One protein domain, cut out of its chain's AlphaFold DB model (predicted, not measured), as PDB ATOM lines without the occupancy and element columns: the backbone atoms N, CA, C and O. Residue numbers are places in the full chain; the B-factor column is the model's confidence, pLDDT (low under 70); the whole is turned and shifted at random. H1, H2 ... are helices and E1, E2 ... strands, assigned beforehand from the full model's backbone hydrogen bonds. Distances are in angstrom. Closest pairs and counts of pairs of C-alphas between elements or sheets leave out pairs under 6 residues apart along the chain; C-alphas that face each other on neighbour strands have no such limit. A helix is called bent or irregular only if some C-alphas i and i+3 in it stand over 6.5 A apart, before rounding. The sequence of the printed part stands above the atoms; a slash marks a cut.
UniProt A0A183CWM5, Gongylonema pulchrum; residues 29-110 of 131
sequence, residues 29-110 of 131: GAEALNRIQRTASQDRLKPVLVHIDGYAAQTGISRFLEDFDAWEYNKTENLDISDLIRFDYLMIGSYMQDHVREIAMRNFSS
ATOM      1  N   GLY A  29     101.122 150.681 108.531       93.75
ATOM      2  CA  GLY A  29     100.467 151.377 107.422       93.75
ATOM      3  C   GLY A  29      99.726 150.407 106.498       93.75
ATOM      4  O   GLY A  29      98.561 150.633 106.166       93.75
ATOM      5  N   ALA A  30     100.368 149.289 106.139       94.44
ATOM      6  CA  ALA A  30      99.741 148.228 105.346       94.44
ATOM      7  C   ALA A  30      98.503 147.648 106.044       94.44
ATOM      8  O   ALA A  30      97.460 147.438 105.418       94.44
ATOM      9  N   GLU A  31      98.606 147.387 107.347       93.88
ATOM     10  CA  GLU A  31      97.491 146.886 108.150       93.88
ATOM     11  C   GLU A  31      96.346 147.906 108.229       93.88
ATOM     12  O   GLU A  31      95.180 147.540 108.053       93.88
ATOM     13  N   ALA A  32      96.665 149.187 108.426       94.69
ATOM     14  CA  ALA A  32      95.673 150.252 108.475       94.69
ATOM     15  C   ALA A  32      94.884 150.362 107.162       94.69
ATOM     16  O   ALA A  32      93.654 150.436 107.199       94.69
ATOM     17  N   LEU A  33      95.560 150.295 106.010       96.12
ATOM     18  CA  LEU A  33      94.898 150.350 104.705       96.12
ATOM     19  C   LEU A  33      93.956 149.155 104.505       96.12
ATOM     20  O   LEU A  33      92.774 149.327 104.196       96.12
ATOM     21  N   ASN A  34      94.454 147.946 104.781       95.19
ATOM     22  CA  ASN A  34      93.658 146.722 104.725       95.19
ATOM     23  C   ASN A  34      92.414 146.807 105.619       95.19
ATOM     24  O   ASN A  34      91.333 146.343 105.249       95.19
ATOM     25  N   ARG A  35      92.544 147.399 106.809       95.44
ATOM     26  CA  ARG A  35      91.436 147.534 107.756       95.44
ATOM     27  C   ARG A  35      90.398 148.563 107.305       95.44
ATOM     28  O   ARG A  35      89.207 148.275 107.447       95.44
ATOM     29  N   ILE A  36      90.811 149.705 106.743       95.62
ATOM     30  CA  ILE A  36      89.886 150.679 106.135       95.62
ATOM     31  C   ILE A  36      89.110 150.006 105.000       95.62
ATOM     32  O   ILE A  36      87.883 149.984 105.048       95.62
ATOM     33  N   GLN A  37      89.800 149.370 104.049       95.75
ATOM     34  CA  GLN A  37      89.167 148.701 102.906       95.75
ATOM     35  C   GLN A  37      88.181 147.608 103.338       95.75
ATOM     36  O   GLN A  37      87.057 147.547 102.848       95.75
ATOM     37  N   ARG A  38      88.542 146.768 104.315       95.38
ATOM     38  CA  ARG A  38      87.620 145.746 104.845       95.38
ATOM     39  C   ARG A  38      86.368 146.364 105.468       95.38
ATOM     40  O   ARG A  38      85.262 145.888 105.213       95.38
ATOM     41  N   THR A  39      86.542 147.417 106.265       94.62
ATOM     42  CA  THR A  39      85.437 148.080 106.975       94.62
ATOM     43  C   THR A  39      84.521 148.832 106.007       94.62
ATOM     44  O   THR A  39      83.305 148.743 106.126       94.62
ATOM     45  N   ALA A  40      85.092 149.497 105.003       94.62
ATOM     46  CA  ALA A  40      84.383 150.257 103.975       94.62
ATOM     47  C   ALA A  40      84.094 149.429 102.707       94.62
ATOM     48  O   ALA A  40      83.912 149.973 101.621       94.62
ATOM     49  N   SER A  41      84.046 148.098 102.817       93.44
ATOM     50  CA  SER A  41      83.873 147.204 101.661       93.44
ATOM     51  C   SER A  41      82.566 147.434 100.891       93.44
ATOM     52  O   SER A  41      82.504 147.167  99.692       93.44
ATOM     53  N   GLN A  42      81.539 147.982 101.548       94.81
ATOM     54  CA  GLN A  42      80.282 148.387 100.910       94.81
ATOM     55  C   GLN A  42      80.449 149.588  99.963       94.81
ATOM     56  O   GLN A  42      79.681 149.732  99.013       94.81
ATOM     57  N   ASP A  43      81.477 150.409 100.182       94.75
ATOM     58  CA  ASP A  43      81.802 151.602  99.396       94.75
ATOM     59  C   ASP A  43      82.903 151.339  98.358       94.75
ATOM     60  O   ASP A  43      83.398 152.265  97.718       94.75
ATOM     61  N   ARG A  44      83.262 150.070  98.126       94.81
ATOM     62  CA  ARG A  44      84.312 149.658  97.179       94.81
ATOM     63  C   ARG A  44      84.145 150.226  95.764       94.81
ATOM     64  O   ARG A  44      85.136 150.444  95.079       94.81
ATOM     65  N   LEU A  45      82.906 150.399  95.303       96.81
ATOM     66  CA  LEU A  45      82.594 150.896  93.955       96.81
ATOM     67  C   LEU A  45      82.322 152.407  93.915       96.81
ATOM     68  O   LEU A  45      82.023 152.941  92.848       96.81
ATOM     69  N   LYS A  46      82.370 153.092  95.062       96.88
ATOM     70  CA  LYS A  46      82.160 154.538  95.141       96.88
ATOM     71  C   LYS A  46      83.494 155.268  94.970       96.88
ATOM     72  O   LYS A  46      84.518 154.738  95.401       96.88
ATOM     73  N   PRO A  47      83.487 156.477  94.382       96.56
ATOM     74  CA  PRO A  47      84.662 157.332  94.391       96.56
ATOM     75  C   PRO A  47      84.943 157.771  95.831       96.56
ATOM     76  O   PRO A  47      84.117 158.451  96.435       96.56
ATOM     77  N   VAL A  48      86.080 157.337  96.371       97.44
ATOM     78  CA  VAL A  48      86.550 157.656  97.727       97.44
ATOM     79  C   VAL A  48      87.983 158.158  97.626       97.44
ATOM     80  O   VAL A  48      88.815 157.544  96.960       97.44
ATOM     81  N   LEU A  49      88.278 159.265  98.295       97.62
ATOM     82  CA  LEU A  49      89.586 159.904  98.330       97.62
ATOM     83  C   LEU A  49      90.314 159.520  99.620       97.62
ATOM     84  O   LEU A  49      89.877 159.852 100.721       97.62
ATOM     85  N   VAL A  50      91.463 158.860  99.495       97.56
ATOM     86  CA  VAL A  50      92.299 158.457 100.632       97.56
ATOM     87  C   VAL A  50      93.624 159.200 100.573       97.56
ATOM     88  O   VAL A  50      94.415 158.993  99.653       97.56
ATOM     89  N   HIS A  51      93.896 160.042 101.567       97.31
ATOM     90  CA  HIS A  51      95.223 160.618 101.733       97.31
ATOM     91  C   HIS A  51      96.117 159.670 102.532       97.31
ATOM     92  O   HIS A  51      95.743 159.204 103.611       97.31
ATOM     93  N   ILE A  52      97.312 159.420 102.009       96.62
ATOM     94  CA  ILE A  52      98.341 158.601 102.634       96.62
ATOM     95  C   ILE A  52      99.543 159.491 102.912       96.62
ATOM     96  O   ILE A  52     100.214 159.932 101.977       96.62
ATOM     97  N   ASP A  53      99.826 159.733 104.189       93.69
ATOM     98  CA  ASP A  53     101.007 160.499 104.560       93.69
ATOM     99  C   ASP A  53     102.307 159.697 104.349       93.69
ATOM    100  O   ASP A  53     102.314 158.475 104.156       93.69
ATOM    101  N   GLY A  54     103.442 160.399 104.381       92.62
ATOM    102  CA  GLY A  54     104.749 159.786 104.133       92.62
ATOM    103  C   GLY A  54     105.102 158.675 105.130       92.62
ATOM    104  O   GLY A  54     105.703 157.671 104.750       92.62
ATOM    105  N   TYR A  55     104.691 158.798 106.393       91.12
ATOM    106  CA  TYR A  55     104.961 157.794 107.425       91.12
ATOM    107  C   TYR A  55     104.147 156.513 107.215       91.12
ATOM    108  O   TYR A  55     104.672 155.400 107.311       91.12
ATOM    109  N   ALA A  56     102.863 156.651 106.897       91.19
ATOM    110  CA  ALA A  56     101.982 155.554 106.540       91.19
ATOM    111  C   ALA A  56     102.483 154.864 105.260       91.19
ATOM    112  O   ALA A  56     102.546 153.634 105.209       91.19
ATOM    113  N   ALA A  57     102.943 155.636 104.266       93.00
ATOM    114  CA  ALA A  57     103.560 155.105 103.050       93.00
ATOM    115  C   ALA A  57     104.810 154.255 103.347       93.00
ATOM    116  O   ALA A  57     104.941 153.138 102.845       93.00
ATOM    117  N   GLN A  58     105.701 154.740 104.216       92.69
ATOM    118  CA  GLN A  58     106.933 154.037 104.597       92.69
ATOM    119  C   GLN A  58     106.690 152.758 105.407       92.69
ATOM    120  O   GLN A  58     107.556 151.889 105.465       92.69
ATOM    121  N   THR A  59     105.511 152.610 106.013       92.81
ATOM    122  CA  THR A  59     105.163 151.465 106.867       92.81
ATOM    123  C   THR A  59     104.292 150.434 106.147       92.81
ATOM    124  O   THR A  59     103.452 149.769 106.752       92.81
ATOM    125  N   GLY A  60     104.541 150.250 104.847       90.44
ATOM    126  CA  GLY A  60     104.078 149.092 104.077       90.44
ATOM    127  C   GLY A  60     102.923 149.357 103.118       90.44
ATOM    128  O   GLY A  60     102.477 148.422 102.453       90.44
ATOM    129  N   ILE A  61     102.446 150.598 102.996       94.19
ATOM    130  CA  ILE A  61     101.430 150.924 101.992       94.19
ATOM    131  C   ILE A  61     102.071 150.934 100.604       94.19
ATOM    132  O   ILE A  61     102.938 151.748 100.292       94.19
ATOM    133  N   SER A  62     101.601 150.039  99.741       90.19
ATOM    134  CA  SER A  62     102.051 149.919  98.358       90.19
ATOM    135  C   SER A  62     100.860 149.826  97.413       90.19
ATOM    136  O   SER A  62      99.752 149.507  97.836       90.19
ATOM    137  N   ARG A  63     101.112 150.033  96.116       89.25
ATOM    138  CA  ARG A  63     100.082 149.931  95.075       89.25
ATOM    139  C   ARG A  63      99.413 148.551  95.012       89.25
ATOM    140  O   ARG A  63      98.293 148.440  94.545       89.25
ATOM    141  N   PHE A  64     100.072 147.496  95.492       91.88
ATOM    142  CA  PHE A  64      99.495 146.149  95.520       91.88
ATOM    143  C   PHE A  64      98.441 145.947  96.613       91.88
ATOM    144  O   PHE A  64      97.776 144.920  96.607       91.88
ATOM    145  N   LEU A  65      98.327 146.880  97.563       93.88
ATOM    146  CA  LEU A  65      97.324 146.841  98.633       93.88
ATOM    147  C   LEU A  65      96.088 147.698  98.318       93.88
ATOM    148  O   LEU A  65      95.116 147.673  99.068       93.88
ATOM    149  N   GLU A  66      96.140 148.474  97.236       94.50
ATOM    150  CA  GLU A  66      95.079 149.367  96.773       94.50
ATOM    151  C   GLU A  66      94.006 148.533  96.029       94.50
ATOM    152  O   GLU A  66      93.930 148.543  94.806       94.50
ATOM    153  N   ASP A  67      93.206 147.746  96.766       94.75
ATOM    154  CA  ASP A  67      92.289 146.729  96.199       94.75
ATOM    155  C   ASP A  67      91.034 147.309  95.516       94.75
ATOM    156  O   ASP A  67      90.259 146.584  94.866       94.75
ATOM    157  N   PHE A  68      90.733 148.584  95.772       96.38
ATOM    158  CA  PHE A  68      89.482 149.224  95.376       96.38
ATOM    159  C   PHE A  68      89.742 150.216  94.241       96.38
ATOM    160  O   PHE A  68      90.088 151.364  94.479       96.38
ATOM    161  N   ASP A  69      89.528 149.775  92.998       94.94
ATOM    162  CA  ASP A  69      89.833 150.556  91.784       94.94
ATOM    163  C   ASP A  69      89.077 151.892  91.675       94.94
ATOM    164  O   ASP A  69      89.515 152.796  90.968       94.94
ATOM    165  N   ALA A  70      87.917 152.016  92.332       97.00
ATOM    166  CA  ALA A  70      87.144 153.258  92.346       97.00
ATOM    167  C   ALA A  70      87.712 154.302  93.323       97.00
ATOM    168  O   ALA A  70      87.303 155.461  93.276       97.00
ATOM    169  N   TRP A  71      88.612 153.900  94.220       97.69
ATOM    170  CA  TRP A  71      89.226 154.785  95.198       97.69
ATOM    171  C   TRP A  71      90.454 155.475  94.602       97.69
ATOM    172  O   TRP A  71      91.197 154.900  93.809       97.69
ATOM    173  N   GLU A  72      90.694 156.712  95.021       97.19
ATOM    174  CA  GLU A  72      91.895 157.464  94.677       97.19
ATOM    175  C   GLU A  72      92.809 157.560  95.903       97.19
ATOM    176  O   GLU A  72      92.481 158.189  96.910       97.19
ATOM    177  N   TYR A  73      93.984 156.943  95.791       96.94
ATOM    178  CA  TYR A  73      95.006 156.914  96.832       96.94
ATOM    179  C   TYR A  73      96.062 157.989  96.567       96.94
ATOM    180  O   TYR A  73      96.934 157.844  95.708       96.94
ATOM    181  N   ASN A  74      95.995 159.087  97.314       95.94
ATOM    182  CA  ASN A  74      96.828 160.263  97.107       95.94
ATOM    183  C   ASN A  74      97.968 160.343  98.136       95.94
ATOM    184  O   ASN A  74      97.729 160.391  99.342       95.94
ATOM    185  N   LYS A  75      99.210 160.410  97.642       94.62
ATOM    186  CA  LYS A  75     100.454 160.474  98.439       94.62
ATOM    187  C   LYS A  75     101.158 161.830  98.323       94.62
ATOM    188  O   LYS A  75     102.369 161.913  98.494       94.62
ATOM    189  N   THR A  76     100.439 162.885  97.936       95.00
ATOM    190  CA  THR A  76     101.026 164.221  97.809       95.00
ATOM    191  C   THR A  76     101.501 164.702  99.176       95.00
ATOM    192  O   THR A  76     100.717 164.815 100.111       95.00
ATOM    193  N   GLU A  77     102.795 164.978  99.288       90.88
ATOM    194  CA  GLU A  77     103.405 165.484 100.516       90.88
ATOM    195  C   GLU A  77     103.173 166.994 100.677       90.88
ATOM    196  O   GLU A  77     102.881 167.697  99.711       90.88
ATOM    197  N   ASN A  78     103.373 167.499 101.899       89.38
ATOM    198  CA  ASN A  78     103.319 168.930 102.229       89.38
ATOM    199  C   ASN A  78     101.968 169.604 101.922       89.38
ATOM    200  O   ASN A  78     101.931 170.781 101.569       89.38
ATOM    201  N   LEU A  79     100.864 168.861 102.053       91.00
ATOM    202  CA  LEU A  79      99.516 169.422 102.013       91.00
ATOM    203  C   LEU A  79      99.200 170.158 103.319       91.00
ATOM    204  O   LEU A  79      99.496 169.654 104.407       91.00
ATOM    205  N   ASP A  80      98.549 171.314 103.210       91.50
ATOM    206  CA  ASP A  80      98.034 172.021 104.377       91.50
ATOM    207  C   ASP A  80      96.781 171.329 104.932       91.50
ATOM    208  O   ASP A  80      96.068 170.600 104.237       91.50
ATOM    209  N   ILE A  81      96.451 171.598 106.199       87.94
ATOM    210  CA  ILE A  81      95.254 171.029 106.845       87.94
ATOM    211  C   ILE A  81      93.982 171.352 106.045       87.94
ATOM    212  O   ILE A  81      93.093 170.509 105.961       87.94
ATOM    213  N   SER A  82      93.901 172.534 105.424       90.94
ATOM    214  CA  SER A  82      92.780 172.925 104.558       90.94
ATOM    215  C   SER A  82      92.653 172.054 103.312       90.94
ATOM    216  O   SER A  82      91.538 171.748 102.895       90.94
ATOM    217  N   ASP A  83      93.775 171.622 102.741       93.50
ATOM    218  CA  ASP A  83      93.789 170.751 101.567       93.50
ATOM    219  C   ASP A  83      93.336 169.337 101.922       93.50
ATOM    220  O   ASP A  83      92.724 168.662 101.092       93.50
ATOM    221  N   LEU A  84      93.606 168.904 103.155       94.56
ATOM    222  CA  LEU A  84      93.267 167.576 103.657       94.56
ATOM    223  C   LEU A  84      91.764 167.382 103.911       94.56
ATOM    224  O   LEU A  84      91.303 166.249 103.981       94.56
ATOM    225  N   ILE A  85      90.977 168.462 103.993       94.81
ATOM    226  CA  ILE A  85      89.527 168.408 104.266       94.81
ATOM    227  C   ILE A  85      88.751 167.669 103.167       94.81
ATOM    228  O   ILE A  85      87.686 167.121 103.429       94.81
ATOM    229  N   ARG A  86      89.268 167.657 101.933       95.25
ATOM    230  CA  ARG A  86      88.584 167.043 100.783       95.25
ATOM    231  C   ARG A  86      88.636 165.513 100.760       95.25
ATOM    232  O   ARG A  86      87.970 164.922  99.919       95.25
ATOM    233  N   PHE A  87      89.502 164.900 101.563       97.56
ATOM    234  CA  PHE A  87      89.679 163.452 101.570       97.56
ATOM    235  C   PHE A  87      88.643 162.807 102.486       97.56
ATOM    236  O   PHE A  87      88.288 163.371 103.510       97.56
ATOM    237  N   ASP A  88      88.178 161.615 102.135       96.75
ATOM    238  CA  ASP A  88      87.246 160.850 102.966       96.75
ATOM    239  C   ASP A  88      87.985 160.121 104.099       96.75
ATOM    240  O   ASP A  88      87.481 159.984 105.216       96.75
ATOM    241  N   TYR A  89      89.211 159.666 103.816       96.88
ATOM    242  CA  TYR A  89      90.083 159.008 104.783       96.88
ATOM    243  C   TYR A  89      91.459 159.665 104.829       96.88
ATOM    244  O   TYR A  89      92.098 159.887 103.800       96.88
ATOM    245  N   LEU A  90      91.947 159.892 106.049       96.25
ATOM    246  CA  LEU A  90      93.302 160.362 106.322       96.25
ATOM    247  C   LEU A  90      94.099 159.257 107.015       96.25
ATOM    248  O   LEU A  90      93.772 158.845 108.130       96.25
ATOM    249  N   MET A  91      95.165 158.793 106.369       95.06
ATOM    250  CA  MET A  91      96.128 157.872 106.965       95.06
ATOM    251  C   MET A  91      97.322 158.664 107.486       95.06
ATOM    252  O   MET A  91      98.183 159.078 106.710       95.06
ATOM    253  N   ILE A  92      97.341 158.872 108.805       92.69
ATOM    254  CA  ILE A  92      98.366 159.652 109.501       92.69
ATOM    255  C   ILE A  92      99.268 158.721 110.316       92.69
ATOM    256  O   ILE A  92      98.791 157.979 111.180       92.69
ATOM    257  N   GLY A  93     100.570 158.774 110.058       90.69
ATOM    258  CA  GLY A  93     101.608 158.030 110.751       90.69
ATOM    259  C   GLY A  93     102.549 158.929 111.558       90.69
ATOM    260  O   GLY A  93     102.722 160.117 111.304       90.69
ATOM    261  N   SER A  94     103.191 158.343 112.566       87.81
ATOM    262  CA  SER A  94     104.315 158.955 113.281       87.81
ATOM    263  C   SER A  94     105.180 157.865 113.896       87.81
ATOM    264  O   SER A  94     104.673 156.818 114.301       87.81
ATOM    265  N   TYR A  95     106.476 158.138 114.053       81.06
ATOM    266  CA  TYR A  95     107.361 157.289 114.856       81.06
ATOM    267  C   TYR A  95     106.989 157.306 116.351       81.06
ATOM    268  O   TYR A  95     107.295 156.362 117.078       81.06
ATOM    269  N   MET A  96     106.303 158.353 116.828       77.00
ATOM    270  CA  MET A  96     105.843 158.454 118.215       77.00
ATOM    271  C   MET A  96     104.388 157.991 118.332       77.00
ATOM    272  O   MET A  96     103.467 158.804 118.314       77.00
ATOM    273  N   GLN A  97     104.188 156.679 118.488       67.19
ATOM    274  CA  GLN A  97     102.855 156.059 118.611       67.19
ATOM    275  C   GLN A  97     101.931 156.760 119.615       67.19
ATOM    276  O   GLN A  97     100.747 156.933 119.339       67.19
ATOM    277  N   ASP A  98     102.482 157.194 120.750       65.81
ATOM    278  CA  ASP A  98     101.702 157.733 121.869       65.81
ATOM    279  C   ASP A  98     101.080 159.105 121.526       65.81
ATOM    280  O   ASP A  98     100.085 159.500 122.118       65.81
ATOM    281  N   HIS A  99     101.601 159.788 120.497       77.69
ATOM    282  CA  HIS A  99     101.168 161.129 120.100       77.69
ATOM    283  C   HIS A  99     100.366 161.157 118.791       77.69
ATOM    284  O   HIS A  99      99.724 162.164 118.511       77.69
ATOM    285  N   VAL A 100     100.343 160.078 117.988       83.31
ATOM    286  CA  VAL A 100      99.597 160.050 116.704       83.31
ATOM    287  C   VAL A 100      98.130 160.398 116.922       83.31
ATOM    288  O   VAL A 100      97.565 161.227 116.212       83.31
ATOM    289  N   ARG A 101      97.517 159.786 117.941       86.06
ATOM    290  CA  ARG A 101      96.119 160.028 118.296       86.06
ATOM    291  C   ARG A 101      95.888 161.485 118.687       86.06
ATOM    292  O   ARG A 101      94.909 162.079 118.249       86.06
ATOM    293  N   GLU A 102      96.763 162.048 119.509       87.50
ATOM    294  CA  GLU A 102      96.640 163.427 119.983       87.50
ATOM    295  C   GLU A 102      96.817 164.427 118.845       87.50
ATOM    296  O   GLU A 102      96.016 165.348 118.717       87.50
ATOM    297  N   ILE A 103      97.805 164.209 117.974       85.19
ATOM    298  CA  ILE A 103      98.041 165.017 116.771       85.19
ATOM    299  C   ILE A 103      96.813 164.967 115.860       85.19
ATOM    300  O   ILE A 103      96.321 166.015 115.436       85.19
ATOM    301  N   ALA A 104      96.279 163.769 115.606       89.06
ATOM    302  CA  ALA A 104      95.106 163.598 114.760       89.06
ATOM    303  C   ALA A 104      93.876 164.307 115.344       89.06
ATOM    304  O   ALA A 104      93.200 165.060 114.647       89.06
ATOM    305  N   MET A 105      93.613 164.133 116.641       89.00
ATOM    306  CA  MET A 105      92.493 164.793 117.314       89.00
ATOM    307  C   MET A 105      92.674 166.311 117.373       89.00
ATOM    308  O   MET A 105      91.716 167.051 117.168       89.00
ATOM    309  N   ARG A 106      93.887 166.806 117.615       90.19
ATOM    310  CA  ARG A 106      94.160 168.245 117.683       90.19
ATOM    311  C   ARG A 106      93.956 168.936 116.335       90.19
ATOM    312  O   ARG A 106      93.415 170.036 116.311       90.19
ATOM    313  N   ASN A 107      94.384 168.302 115.244       90.25
ATOM    314  CA  ASN A 107      94.409 168.930 113.921       90.25
ATOM    315  C   ASN A 107      93.161 168.641 113.076       90.25
ATOM    316  O   ASN A 107      92.802 169.468 112.243       90.25
ATOM    317  N   PHE A 108      92.499 167.497 113.281       92.81
ATOM    318  CA  PHE A 108      91.440 167.022 112.386       92.81
ATOM    319  C   PHE A 108      90.104 166.736 113.073       92.81
ATOM    320  O   PHE A 108      89.155 166.405 112.378       92.81
ATOM    321  N   SER A 109      89.963 166.900 114.395       91.25
ATOM    322  CA  SER A 109      88.688 166.591 115.082       91.25
ATOM    323  C   SER A 109      87.486 167.420 114.622       91.25
ATOM    324  O   SER A 109      86.349 167.007 114.842       91.25
ATOM    325  N   SER A 110      87.713 168.578 113.996       92.06
ATOM    326  CA  SER A 110      86.652 169.417 113.433       92.06
ATOM    327  C   SER A 110      86.164 168.950 112.059       92.06
ATOM    328  O   SER A 110      85.064 169.324 111.664       92.06
TER     329      SER A 110
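What this domain is: This is residues 29 to 110 of the 131 residues of a protein of Gongylonema pulchrum (UniProt A0A183CWM5). A small three-stranded sheet, E2 E1 E3, has four helices about part of it and none beyond its E2 edge: H1 and H2 meet each other and graze the sheet, while the short H3 and the longer H4 are not on it. H4 lies beyond the E3 edge, and H2 sits just past the end of E1. The printed part has 82 residues with four named helices and three named strands, in the order H1 E1 H2 E2 H3 E3 H4; the strands are parallel and the class is mixed, helices and strands. The whole is compact, with a radius of gyration of the C-alphas of 12.5 A and spans of 32 by 25 by 22 A.

Where its parts are: In the sheet, E1 is residues 48 to 52, 12.8 A long, with C-alpha 48 at (86.550, 157.656, 97.727). E2 is residues 71 to 74, 9.6 A, and E3 is residues 89 to 91, 6.5 A. H1 is residues 29 to 39, 15.4 A, beginning at C-alpha 29 at (100.467, 151.377, 107.422). H2 is residues 54 to 58 and H3 is residues 81 to 84. H4 is residues 97 to 108, 17.0 A, ending at C-alpha 108 at (91.440, 167.022, 112.386); it is irregular, with C-alphas 98 and 101 7.0 A apart.

How they stand to each other: E1 is the inner strand. E2 and E1 are parallel at 27 degrees, with N 72 and O 48 2.8 A apart, within hydrogen-bond range. E1 and E3 are parallel at 15 degrees, with N 91 and O 51 2.8 A apart, also within range. E1, H2, E2 form a strand-helix-strand unit, two parallel neighbour strands with a helix between them in the chain; its crossover is right-handed. E2, H3, E3 form a split unit, with E1 between its strands, also right-handed. H1 only grazes the sheet with its residues 29 to 37, and H2 with its residues 54 to 58. H1 and H2 touch, the closest C-alphas being those of Gly 29 and Ala 56, 4.5 A apart. H3 and H4 are close but not clearly touching, the closest C-alphas being those of Ile 81 and Asn 107, 7.4 A apart. H4 is apart from E1, E2, H1 and H2. In H1 and H2 every O i to N i+4 pair is within hydrogen-bond range; in H4 it is 6 of 8, and H3 is too short for such a pair.

The domain as a whole: The C-alphas of Leu 45 and Asp 98 are the two farthest apart, 34.5 A. The printed part has no cut. The link from H2 to E2, 12 residues, is long. The mean pLDDT of the printed part is 92.3, and residues 97 to 98 are under 70.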